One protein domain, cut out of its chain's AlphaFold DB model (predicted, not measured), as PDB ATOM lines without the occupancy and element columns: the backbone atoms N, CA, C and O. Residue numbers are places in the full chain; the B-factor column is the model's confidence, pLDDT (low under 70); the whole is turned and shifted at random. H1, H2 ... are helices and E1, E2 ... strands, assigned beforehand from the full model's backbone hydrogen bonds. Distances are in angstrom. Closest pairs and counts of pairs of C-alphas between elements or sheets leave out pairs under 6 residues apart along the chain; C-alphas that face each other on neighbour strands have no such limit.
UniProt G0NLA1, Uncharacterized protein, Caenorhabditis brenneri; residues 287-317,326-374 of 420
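What this domain is: This is residues 287 to 317 and 326 to 374 of the 420 residues of an uncharacterized protein of Caenorhabditis brenneri (UniProt G0NLA1). Two long helices, H1 and H3, lie side by side and run opposite ways, and a third, H4, packs on both of them at a steep tilt, touching H1 with its last turns and H3 farther back. The short H2 lies alongside H4, and a small hairpin of strands, E1 and E2, sits at the beginning of H1, far from the mean of the C-alphas. The printed part has 80 residues with two strands and four helices, in the order E1 E2 H1 H2 H3 H4; the sheet is E1 - E2, antiparallel, and the class is mostly helix. The whole is compact, with a radius of gyration of the C-alphas of 11.9 A and spans of 36 by 26 by 19 A.

How they stand to each other: E1, residues 287 to 289, and E2, residues 294 to 297, form an antiparallel hairpin at 140 degrees; N 287 and O 296 are 2.9 A apart and N 289 and O 294 3.0 A, both within hydrogen-bond range. H1, residues 298 to 313, follows E2 with no residue between. H1 touches H3, residues 338 to 351, at a shallow tilt of 26 degrees, opposite ways; their closest C-alphas, Leu 312 and Val 343, are 6.4 A apart. H4, residues 359 to 373, is the hub, touching three helices. Its residues 369 to 373 touch residues 298 to 305 of H1 at a steep tilt of 62 degrees, opposite ways; the closest C-alphas, Arg 302 and Tyr 373, are 4.7 A apart. Its residues 362 to 366 touch residues 344 to 347 of H3 at a steep tilt of 57 degrees, the same way; the closest C-alphas, Leu 344 and Gln 362, are 6.9 A apart. H2, residues 329 to 334, touches H4 at a shallow tilt of 8 degrees, opposite ways, with the C-alphas of Leu 333 and Arg 363 closest at 7.2 A. The helix packing is part aligned, part crossed: 2 of 4 touching pairs are at a shallow tilt. H2 and H3 are close but not clearly touching, and H1 and H2 are apart. In H1, H3 and H4 every O i to N i+4 pair is within hydrogen-bond range; in H2 0 of 2 are, but 3 of 3 O i to N i+3 pairs.

Where its parts are: E1 begins at C-alpha 287, (-12.783, -30.415, 49.397). H1, 23.4 A long, begins at C-alpha 298, (-6.958, -32.292, 52.410). H3 is 20.0 A long and H4 20.8 A; H4 ends at C-alpha 373, (-0.307, -30.462, 48.565). E1 measures 6.3 A, E2 9.9 A and H2 9.4 A.

The domain as a whole: The two C-alphas farthest apart, those of Phe 287 and Ser 317, are 37.5 A apart. Residues 318 to 325 are not printed, and C-alphas 317 and 326 are 15.2 A apart across this cut, on the link from H1 to H2. Of the links that are printed whole, H3 to H4 is short and the others are tight. The mean pLDDT of the printed part is 74.8, and residues 311 to 317 and 326 to 339 are under 70.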
ATOM      1  N   PHE A 287     -12.969 -31.582  50.252       89.94
ATOM      2  CA  PHE A 287     -12.783 -30.415  49.397       89.94
ATOM      3  C   PHE A 287     -12.852 -30.845  47.939       89.94
ATOM      4  O   PHE A 287     -12.320 -31.903  47.587       89.94
ATOM      5  N   TYR A 288     -13.479 -30.016  47.110       87.81
ATOM      6  CA  TYR A 288     -13.349 -30.118  45.664       87.81
ATOM      7  C   TYR A 288     -12.097 -29.367  45.207       87.81
ATOM      8  O   TYR A 288     -11.893 -28.206  45.568       87.81
ATOM      9  N   ASP A 289     -11.250 -30.047  44.444       85.69
ATOM     10  CA  ASP A 289     -10.140 -29.433  43.726       85.69
ATOM     11  C   ASP A 289     -10.511 -29.343  42.243       85.69
ATOM     12  O   ASP A 289     -10.629 -30.372  41.578       85.69
ATOM     13  N   GLU A 290     -10.706 -28.118  41.750       81.00
ATOM     14  CA  GLU A 290     -11.116 -27.825  40.369       81.00
ATOM     15  C   GLU A 290     -10.063 -28.252  39.335       81.00
ATOM     16  O   GLU A 290     -10.423 -28.732  38.265       81.00
ATOM     17  N   ILE A 291      -8.772 -28.153  39.667       80.00
ATOM     18  CA  ILE A 291      -7.678 -28.535  38.761       80.00
ATOM     19  C   ILE A 291      -7.552 -30.057  38.695       80.00
ATOM     20  O   ILE A 291      -7.320 -30.629  37.634       80.00
ATOM     21  N   LEU A 292      -7.695 -30.739  39.835       82.06
ATOM     22  CA  LEU A 292      -7.628 -32.200  39.884       82.06
ATOM     23  C   LEU A 292      -8.958 -32.866  39.500       82.06
ATOM     24  O   LEU A 292      -8.967 -34.070  39.245       82.06
ATOM     25  N   GLY A 293     -10.068 -32.123  39.484       83.69
ATOM     26  CA  GLY A 293     -11.414 -32.629  39.207       83.69
ATOM     27  C   GLY A 293     -11.888 -33.668  40.228       83.69
ATOM     28  O   GLY A 293     -12.553 -34.642  39.870       83.69
ATOM     29  N   LYS A 294     -11.486 -33.542  41.503       87.44
ATOM     30  CA  LYS A 294     -11.734 -34.572  42.530       87.44
ATOM     31  C   LYS A 294     -12.196 -33.994  43.858       87.44
ATOM     32  O   LYS A 294     -11.719 -32.963  44.319       87.44
ATOM     33  N   HIS A 295     -13.049 -34.769  44.523       90.75
ATOM     34  CA  HIS A 295     -13.406 -34.590  45.924       90.75
ATOM     35  C   HIS A 295     -12.498 -35.452  46.805       90.75
ATOM     36  O   HIS A 295     -12.467 -36.678  46.649       90.75
ATOM     37  N   ALA A 296     -11.744 -34.854  47.725       91.12
ATOM     38  CA  ALA A 296     -10.992 -35.604  48.731       91.12
ATOM     39  C   ALA A 296     -10.744 -34.791  50.005       91.12
ATOM     40  O   ALA A 296     -10.841 -33.565  50.023       91.12
ATOM     41  N   HIS A 297     -10.382 -35.479  51.089       90.44
ATOM     42  CA  HIS A 297      -9.848 -34.810  52.271       90.44
ATOM     43  C   HIS A 297      -8.509 -34.143  51.943       90.44
ATOM     44  O   HIS A 297      -7.692 -34.709  51.209       90.44
ATOM     45  N   TRP A 298      -8.227 -33.006  52.582       86.38
ATOM     46  CA  TRP A 298      -6.958 -32.292  52.410       86.38
ATOM     47  C   TRP A 298      -5.737 -33.194  52.643       86.38
ATOM     48  O   TRP A 298      -4.828 -33.266  51.817       86.38
ATOM     49  N   ASN A 299      -5.745 -33.961  53.738       86.94
ATOM     50  CA  ASN A 299      -4.658 -34.888  54.058       86.94
ATOM     51  C   ASN A 299      -4.540 -36.031  53.044       86.94
ATOM     52  O   ASN A 299      -3.432 -36.476  52.769       86.94
ATOM     53  N   CYS A 300      -5.644 -36.459  52.428       89.56
ATOM     54  CA  CYS A 300      -5.580 -37.465  51.379       89.56
ATOM     55  C   CYS A 300      -4.880 -36.930  50.123       89.56
ATOM     56  O   CYS A 300      -4.058 -37.646  49.560       89.56
ATOM     57  N   PHE A 301      -5.129 -35.682  49.711       87.44
ATOM     58  CA  PHE A 301      -4.365 -35.067  48.618       87.44
ATOM     59  C   PHE A 301      -2.870 -34.973  48.946       87.44
ATOM     60  O   PHE A 301      -2.034 -35.321  48.112       87.44
ATOM     61  N   ARG A 302      -2.523 -34.591  50.184       85.88
ATOM     62  CA  ARG A 302      -1.127 -34.571  50.659       85.88
ATOM     63  C   ARG A 302      -0.470 -35.948  50.599       85.88
ATOM     64  O   ARG A 302       0.658 -36.066  50.125       85.88
ATOM     65  N   ASP A 303      -1.173 -36.987  51.048       85.06
ATOM     66  CA  ASP A 303      -0.683 -38.363  50.981       85.06
ATOM     67  C   ASP A 303      -0.467 -38.810  49.529       85.06
ATOM     68  O   ASP A 303       0.556 -39.419  49.234       85.06
ATOM     69  N   ARG A 304      -1.368 -38.456  48.599       85.62
ATOM     70  CA  ARG A 304      -1.194 -38.758  47.167       85.62
ATOM     71  C   ARG A 304      -0.011 -38.024  46.547       85.62
ATOM     72  O   ARG A 304       0.740 -38.653  45.808       85.62
ATOM     73  N   ALA A 305       0.186 -36.747  46.868       83.25
ATOM     74  CA  ALA A 305       1.348 -35.987  46.408       83.25
ATOM     75  C   ALA A 305       2.663 -36.613  46.907       83.25
ATOM     76  O   ALA A 305       3.606 -36.787  46.136       83.25
ATOM     77  N   ARG A 306       2.707 -37.026  48.183       78.56
ATOM     78  CA  ARG A 306       3.851 -37.743  48.768       78.56
ATOM     79  C   ARG A 306       4.084 -39.091  48.085       78.56
ATOM     80  O   ARG A 306       5.207 -39.397  47.706       78.56
ATOM     81  N   ASP A 307       3.045 -39.906  47.937       77.88
ATOM     82  CA  ASP A 307       3.139 -41.220  47.297       77.88
ATOM     83  C   ASP A 307       3.624 -41.117  45.846       77.88
ATOM     84  O   ASP A 307       4.439 -41.927  45.406       77.88
ATOM     85  N   LEU A 308       3.133 -40.118  45.106       78.56
ATOM     86  CA  LEU A 308       3.559 -39.868  43.736       78.56
ATOM     87  C   LEU A 308       5.044 -39.509  43.690       78.56
ATOM     88  O   LEU A 308       5.767 -40.090  42.891       78.56
ATOM     89  N   GLN A 309       5.527 -38.647  44.588       74.88
ATOM     90  CA  GLN A 309       6.956 -38.337  44.699       74.88
ATOM     91  C   GLN A 309       7.820 -39.603  44.852       74.88
ATOM     92  O   GLN A 309       8.849 -39.731  44.189       74.88
ATOM     93  N   TRP A 310       7.398 -40.552  45.696       70.69
ATOM     94  CA  TRP A 310       8.109 -41.823  45.891       70.69
ATOM     95  C   TRP A 310       8.093 -42.722  44.653       70.69
ATOM     96  O   TRP A 310       9.074 -43.420  44.396       70.69
ATOM     97  N   ASP A 311       7.002 -42.721  43.886       67.44
ATOM     98  CA  ASP A 311       6.925 -43.465  42.626       67.44
ATOM     99  C   ASP A 311       7.891 -42.869  41.578       67.44
ATOM    100  O   ASP A 311       8.560 -43.624  40.871       67.44
ATOM    101  N   LEU A 312       8.035 -41.537  41.528       64.44
ATOM    102  CA  LEU A 312       8.964 -40.838  40.621       64.44
ATOM    103  C   LEU A 312      10.441 -41.092  40.947       64.44
ATOM    104  O   LEU A 312      11.283 -41.067  40.052       64.44
ATOM    105  N   TRP A 313      10.757 -41.392  42.207       62.00
ATOM    106  CA  TRP A 313      12.108 -41.735  42.661       62.00
ATOM    107  C   TRP A 313      12.625 -43.069  42.091       62.00
ATOM    108  O   TRP A 313      13.827 -43.239  41.909       62.00
ATOM    109  N   ARG A 314      11.742 -44.022  41.760       51.81
ATOM    110  CA  ARG A 314      12.137 -45.372  41.307       51.81
ATOM    111  C   ARG A 314      12.619 -45.451  39.850       51.81
ATOM    112  O   ARG A 314      12.858 -46.554  39.368       51.81
ATOM    113  N   CYS A 315      12.744 -44.325  39.149       45.28
ATOM    114  CA  CYS A 315      13.069 -44.308  37.720       45.28
ATOM    115  C   CYS A 315      14.561 -44.130  37.385       45.28
ATOM    116  O   CYS A 315      14.898 -44.243  36.213       45.28
ATOM    117  N   ASP A 316      15.459 -43.923  38.355       40.34
ATOM    118  CA  ASP A 316      16.901 -43.846  38.071       40.34
ATOM    119  C   ASP A 316      17.634 -45.124  38.510       40.34
ATOM    120  O   ASP A 316      17.900 -45.363  39.689       40.34
ATOM    121  N   SER A 317      17.934 -45.984  37.537       41.50
ATOM    122  CA  SER A 317      18.621 -47.265  37.741       41.50
ATOM    123  C   SER A 317      20.135 -47.123  37.951       41.50
ATOM    124  O   SER A 317      20.798 -48.119  38.254       41.50
ATOM    125  N   ALA A 326      15.494 -35.516  46.558       42.06
ATOM    126  CA  ALA A 326      14.147 -35.328  46.036       42.06
ATOM    127  C   ALA A 326      14.262 -34.917  44.557       42.06
ATOM    128  O   ALA A 326      15.113 -34.073  44.268       42.06
ATOM    129  N   PRO A 327      13.455 -35.474  43.629       44.50
ATOM    130  CA  PRO A 327      13.431 -34.952  42.271       44.50
ATOM    131  C   PRO A 327      13.150 -33.458  42.370       44.50
ATOM    132  O   PRO A 327      12.181 -33.069  43.031       44.50
ATOM    133  N   VAL A 328      14.025 -32.641  41.782       53.62
ATOM    134  CA  VAL A 328      13.780 -31.206  41.688       53.62
ATOM    135  C   VAL A 328      12.545 -31.092  40.801       53.62
ATOM    136  O   VAL A 328      12.595 -31.546  39.658       53.62
ATOM    137  N   PRO A 329      11.403 -30.592  41.301       52.84
ATOM    138  CA  PRO A 329      10.167 -30.574  40.521       52.84
ATOM    139  C   PRO A 329      10.312 -29.840  39.171       52.84
ATOM    140  O   PRO A 329       9.565 -30.100  38.233       52.84
ATOM    141  N   ASP A 330      11.334 -28.997  39.056       52.34
ATOM    142  CA  ASP A 330      11.822 -28.304  37.862       52.34
ATOM    143  C   ASP A 330      12.233 -29.261  36.733       52.34
ATOM    144  O   ASP A 330      11.942 -28.997  35.568       52.34
ATOM    145  N   GLU A 331      12.835 -30.407  37.062       57.72
ATOM    146  CA  GLU A 331      13.174 -31.448  36.088       57.72
ATOM    147  C   GLU A 331      11.919 -32.133  35.536       57.72
ATOM    148  O   GLU A 331      11.923 -32.593  34.400       57.72
ATOM    149  N   LEU A 332      10.821 -32.196  36.301       59.47
ATOM    150  CA  LEU A 332       9.578 -32.838  35.849       59.47
ATOM    151  C   LEU A 332       8.898 -32.049  34.727       59.47
ATOM    152  O   LEU A 332       8.251 -32.650  33.877       59.47
ATOM    153  N   LEU A 333       9.058 -30.724  34.711       58.44
ATOM    154  CA  LEU A 333       8.522 -29.859  33.659       58.44
ATOM    155  C   LEU A 333       9.261 -30.013  32.329       58.44
ATOM    156  O   LEU A 333       8.657 -29.810  31.282       58.44
ATOM    157  N   GLN A 334      10.544 -30.370  32.388       60.41
ATOM    158  CA  GLN A 334      11.444 -30.467  31.235       60.41
ATOM    159  C   GLN A 334      11.632 -31.910  30.747       60.41
ATOM    160  O   GLN A 334      12.310 -32.139  29.752       60.41
ATOM    161  N   ARG A 335      11.054 -32.896  31.446       66.06
ATOM    162  CA  ARG A 335      11.079 -34.296  31.013       66.06
ATOM    163  C   ARG A 335      10.166 -34.491  29.805       66.06
ATOM    164  O   ARG A 335       9.004 -34.074  29.806       66.06
ATOM    165  N   GLU A 336      10.705 -35.174  28.808       65.75
ATOM    166  CA  GLU A 336      10.046 -35.548  27.559       65.75
ATOM    167  C   GLU A 336      10.186 -37.059  27.323       65.75
ATOM    168  O   GLU A 336      10.997 -37.734  27.966       65.75
ATOM    169  N   GLY A 337       9.378 -37.594  26.408       68.81
ATOM    170  CA  GLY A 337       9.429 -38.999  26.001       68.81
ATOM    171  C   GLY A 337       8.940 -39.996  27.059       68.81
ATOM    172  O   GLY A 337       8.206 -39.655  27.990       68.81
ATOM    173  N   GLU A 338       9.361 -41.256  26.918       67.12
ATOM    174  CA  GLU A 338       8.838 -42.404  27.681       67.12
ATOM    175  C   GLU A 338       8.942 -42.255  29.207       67.12
ATOM    176  O   GLU A 338       8.144 -42.823  29.962       67.12
ATOM    177  N   ASP A 339       9.929 -41.507  29.697       64.25
ATOM    178  CA  ASP A 339      10.101 -41.279  31.128       64.25
ATOM    179  C   ASP A 339       9.041 -40.334  31.693       64.25
ATOM    180  O   ASP A 339       8.593 -40.533  32.825       64.25
ATOM    181  N   PHE A 340       8.577 -39.364  30.903       72.88
ATOM    182  CA  PHE A 340       7.456 -38.515  31.291       72.88
ATOM    183  C   PHE A 340       6.127 -39.283  31.260       72.88
ATOM    184  O   PHE A 340       5.319 -39.170  32.185       72.88
ATOM    185  N   ASP A 341       5.936 -40.183  30.297       75.00
ATOM    186  CA  ASP A 341       4.749 -41.046  30.255       75.00
ATOM    187  C   ASP A 341       4.613 -41.936  31.496       75.00
ATOM    188  O   ASP A 341       3.502 -42.146  32.009       75.00
ATOM    189  N   LYS A 342       5.735 -42.425  32.044       73.62
ATOM    190  CA  LYS A 342       5.756 -43.167  33.319       73.62
ATOM    191  C   LYS A 342       5.267 -42.299  34.483       73.62
ATOM    192  O   LYS A 342       4.488 -42.787  35.310       73.62
ATOM    193  N   VAL A 343       5.671 -41.026  34.530       75.94
ATOM    194  CA  VAL A 343       5.218 -40.037  35.528       75.94
ATOM    195  C   VAL A 343       3.708 -39.840  35.439       75.94
ATOM    196  O   VAL A 343       2.998 -39.991  36.439       75.94
ATOM    197  N   LEU A 344       3.201 -39.574  34.235       80.19
ATOM    198  CA  LEU A 344       1.775 -39.357  34.016       80.19
ATOM    199  C   LEU A 344       0.953 -40.610  34.344       80.19
ATOM    200  O   LEU A 344      -0.091 -40.524  34.991       80.19
ATOM    201  N   LYS A 345       1.445 -41.803  33.989       81.38
ATOM    202  CA  LYS A 345       0.802 -43.079  34.341       81.38
ATOM    203  C   LYS A 345       0.737 -43.289  35.856       81.38
ATOM    204  O   LYS A 345      -0.298 -43.725  36.367       81.38
ATOM    205  N   ALA A 346       1.807 -42.963  36.584       80.31
ATOM    206  CA  ALA A 346       1.821 -43.023  38.043       80.31
ATOM    207  C   ALA A 346       0.806 -42.044  38.655       80.31
ATOM    208  O   ALA A 346       0.038 -42.438  39.539       80.31
ATOM    209  N   MET A 347       0.735 -40.813  38.138       85.12
ATOM    210  CA  MET A 347      -0.239 -39.806  38.563       85.12
ATOM    211  C   MET A 347      -1.678 -40.283  38.333       85.12
ATOM    212  O   MET A 347      -2.457 -40.342  39.289       85.12
ATOM    213  N   ARG A 348      -2.016 -40.710  37.105       86.00
ATOM    214  CA  ARG A 348      -3.350 -41.224  36.744       86.00
ATOM    215  C   ARG A 348      -3.784 -42.361  37.667       86.00
ATOM    216  O   ARG A 348      -4.900 -42.348  38.184       86.00
ATOM    217  N   ARG A 349      -2.877 -43.299  37.960       84.62
ATOM    218  CA  ARG A 349      -3.121 -44.415  38.887       84.62
ATOM    219  C   ARG A 349      -3.400 -43.942  40.317       84.62
ATOM    220  O   ARG A 349      -4.342 -44.419  40.943       84.62
ATOM    221  N   ARG A 350      -2.583 -43.028  40.856       82.56
ATOM    222  CA  ARG A 350      -2.692 -42.552  42.250       82.56
ATOM    223  C   ARG A 350      -3.931 -41.686  42.476       82.56
ATOM    224  O   ARG A 350      -4.546 -41.784  43.537       82.56
ATOM    225  N   LEU A 351      -4.296 -40.877  41.484       81.69
ATOM    226  CA  LEU A 351      -5.468 -40.001  41.520       81.69
ATOM    227  C   LEU A 351      -6.752 -40.681  41.018       81.69
ATOM    228  O   LEU A 351      -7.826 -40.087  41.117       81.69
ATOM    229  N   LYS A 352      -6.666 -41.925  40.518       81.31
ATOM    230  CA  LYS A 352      -7.781 -42.658  39.893       81.31
ATOM    231  C   LYS A 352      -8.458 -41.808  38.803       81.31
ATOM    232  O   LYS A 352      -9.667 -41.559  38.843       81.31
ATOM    233  N   LEU A 353      -7.652 -41.283  37.880       80.19
ATOM    234  CA  LEU A 353      -8.148 -40.561  36.707       80.19
ATOM    235  C   LEU A 353      -8.660 -41.589  35.695       80.19
ATOM    236  O   LEU A 353      -7.920 -42.491  35.308       80.19
ATOM    237  N   THR A 354      -9.941 -41.489  35.346       71.56
ATOM    238  CA  THR A 354     -10.638 -42.408  34.432       71.56
ATOM    239  C   THR A 354     -10.513 -41.974  32.977       71.56
ATOM    240  O   THR A 354     -10.480 -42.824  32.096       71.56
ATOM    241  N   GLU A 355     -10.385 -40.672  32.734       75.25
ATOM    242  CA  GLU A 355     -10.196 -40.087  31.407       75.25
ATOM    243  C   GLU A 355      -8.748 -39.627  31.228       75.25
ATOM    244  O   GLU A 355      -8.137 -39.063  32.144       75.25
ATOM    245  N   VAL A 356      -8.193 -39.879  30.041       77.88
ATOM    246  CA  VAL A 356      -6.865 -39.389  29.665       77.88
ATOM    247  C   VAL A 356      -7.030 -37.991  29.083       77.88
ATOM    248  O   VAL A 356      -7.490 -37.828  27.959       77.88
ATOM    249  N   GLN A 357      -6.674 -36.988  29.880       81.50
ATOM    250  CA  GLN A 357      -6.675 -35.584  29.473       81.50
ATOM    251  C   GLN A 357      -5.499 -35.279  28.523       81.50
ATOM    252  O   GLN A 357      -4.542 -36.059  28.486       81.50
ATOM    253  N   PRO A 358      -5.505 -34.152  27.789       83.31
ATOM    254  CA  PRO A 358      -4.341 -33.704  27.028       83.31
ATOM    255  C   PRO A 358      -3.073 -33.640  27.888       83.31
ATOM    256  O   PRO A 358      -3.136 -33.391  29.096       83.31
ATOM    257  N   GLU A 359      -1.909 -33.871  27.279       80.00
ATOM    258  CA  GLU A 359      -0.643 -33.945  28.013       80.00
ATOM    259  C   GLU A 359      -0.373 -32.672  28.825       80.00
ATOM    260  O   GLU A 359      -0.103 -32.780  30.023       80.00
ATOM    261  N   HIS A 360      -0.533 -31.483  28.222       77.25
ATOM    262  CA  HIS A 360      -0.343 -30.192  28.897       77.25
ATOM    263  C   HIS A 360      -1.162 -30.104  30.192       77.25
ATOM    264  O   HIS A 360      -0.639 -29.729  31.243       77.25
ATOM    265  N   TYR A 361      -2.421 -30.546  30.155       80.50
ATOM    266  CA  TYR A 361      -3.328 -30.512  31.296       80.50
ATOM    267  C   TYR A 361      -2.824 -31.426  32.414       80.50
ATOM    268  O   TYR A 361      -2.784 -31.046  33.584       80.50
ATOM    269  N   GLN A 362      -2.344 -32.616  32.053       82.06
ATOM    270  CA  GLN A 362      -1.737 -33.532  33.011       82.06
ATOM    271  C   GLN A 362      -0.428 -32.974  33.601       82.06
ATOM    272  O   GLN A 362      -0.167 -33.184  34.790       82.06
ATOM    273  N   ARG A 363       0.366 -32.214  32.825       78.81
ATOM    274  CA  ARG A 363       1.544 -31.492  33.345       78.81
ATOM    275  C   ARG A 363       1.125 -30.473  34.406       78.81
ATOM    276  O   ARG A 363       1.672 -30.469  35.508       78.81
ATOM    277  N   ILE A 364       0.110 -29.662  34.115       77.06
ATOM    278  CA  ILE A 364      -0.432 -28.654  35.040       77.06
ATOM    279  C   ILE A 364      -0.975 -29.308  36.317       77.06
ATOM    280  O   ILE A 364      -0.699 -28.828  37.422       77.06
ATOM    281  N   GLN A 365      -1.698 -30.426  36.202       82.44
ATOM    282  CA  GLN A 365      -2.199 -31.185  37.352       82.44
ATOM    283  C   GLN A 365      -1.067 -31.694  38.245       82.44
ATOM    284  O   GLN A 365      -1.146 -31.567  39.468       82.44
ATOM    285  N   LEU A 366       0.001 -32.228  37.648       81.69
ATOM    286  CA  LEU A 366       1.175 -32.713  38.369       81.69
ATOM    287  C   LEU A 366       1.845 -31.584  39.163       81.69
ATOM    288  O   LEU A 366       2.086 -31.702  40.366       81.69
ATOM    289  N   VAL A 367       2.102 -30.465  38.489       76.69
ATOM    290  CA  VAL A 367       2.732 -29.261  39.045       76.69
ATOM    291  C   VAL A 367       1.879 -28.681  40.172       76.69
ATOM    292  O   VAL A 367       2.399 -28.353  41.238       76.69
ATOM    293  N   THR A 368       0.564 -28.602  39.971       77.88
ATOM    294  CA  THR A 368      -0.392 -28.108  40.969       77.88
ATOM    295  C   THR A 368      -0.459 -29.032  42.178       77.88
ATOM    296  O   THR A 368      -0.432 -28.549  43.310       77.88
ATOM    297  N   LEU A 369      -0.499 -30.353  41.970       82.75
ATOM    298  CA  LEU A 369      -0.503 -31.340  43.050       82.75
ATOM    299  C   LEU A 369       0.712 -31.135  43.964       82.75
ATOM    300  O   LEU A 369       0.564 -31.102  45.190       82.75
ATOM    301  N   PHE A 370       1.896 -30.928  43.381       79.25
ATOM    302  CA  PHE A 370       3.098 -30.617  44.150       79.25
ATOM    303  C   PHE A 370       3.042 -29.216  44.780       79.25
ATOM    304  O   PHE A 370       3.202 -29.092  45.991       79.25
ATOM    305  N   GLY A 371       2.733 -28.164  44.025       76.19
ATOM    306  CA  GLY A 371       2.677 -26.797  44.559       76.19
ATOM    307  C   GLY A 371       1.682 -26.622  45.716       76.19
ATOM    308  O   GLY A 371       1.955 -25.889  46.666       76.19
ATOM    309  N   ARG A 372       0.540 -27.319  45.669       80.50
ATOM    310  CA  ARG A 372      -0.568 -27.182  46.628       80.50
ATOM    311  C   ARG A 372      -0.481 -28.138  47.810       80.50
ATOM    312  O   ARG A 372      -0.725 -27.727  48.945       80.50
ATOM    313  N   TYR A 373      -0.164 -29.405  47.560       81.06
ATOM    314  CA  TYR A 373      -0.307 -30.462  48.565       81.06
ATOM    315  C   TYR A 373       1.009 -31.059  49.014       81.06
ATOM    316  O   TYR A 373       1.076 -31.651  50.099       81.06
ATOM    317  N   TRP A 374       2.063 -30.909  48.219       76.00
ATOM    318  CA  TRP A 374       3.347 -31.411  48.638       76.00
ATOM    319  C   TRP A 374       3.931 -30.522  49.727       76.00
ATOM    320  O   TRP A 374       4.320 -29.365  49.561       76.00
TER     321      TRP A 374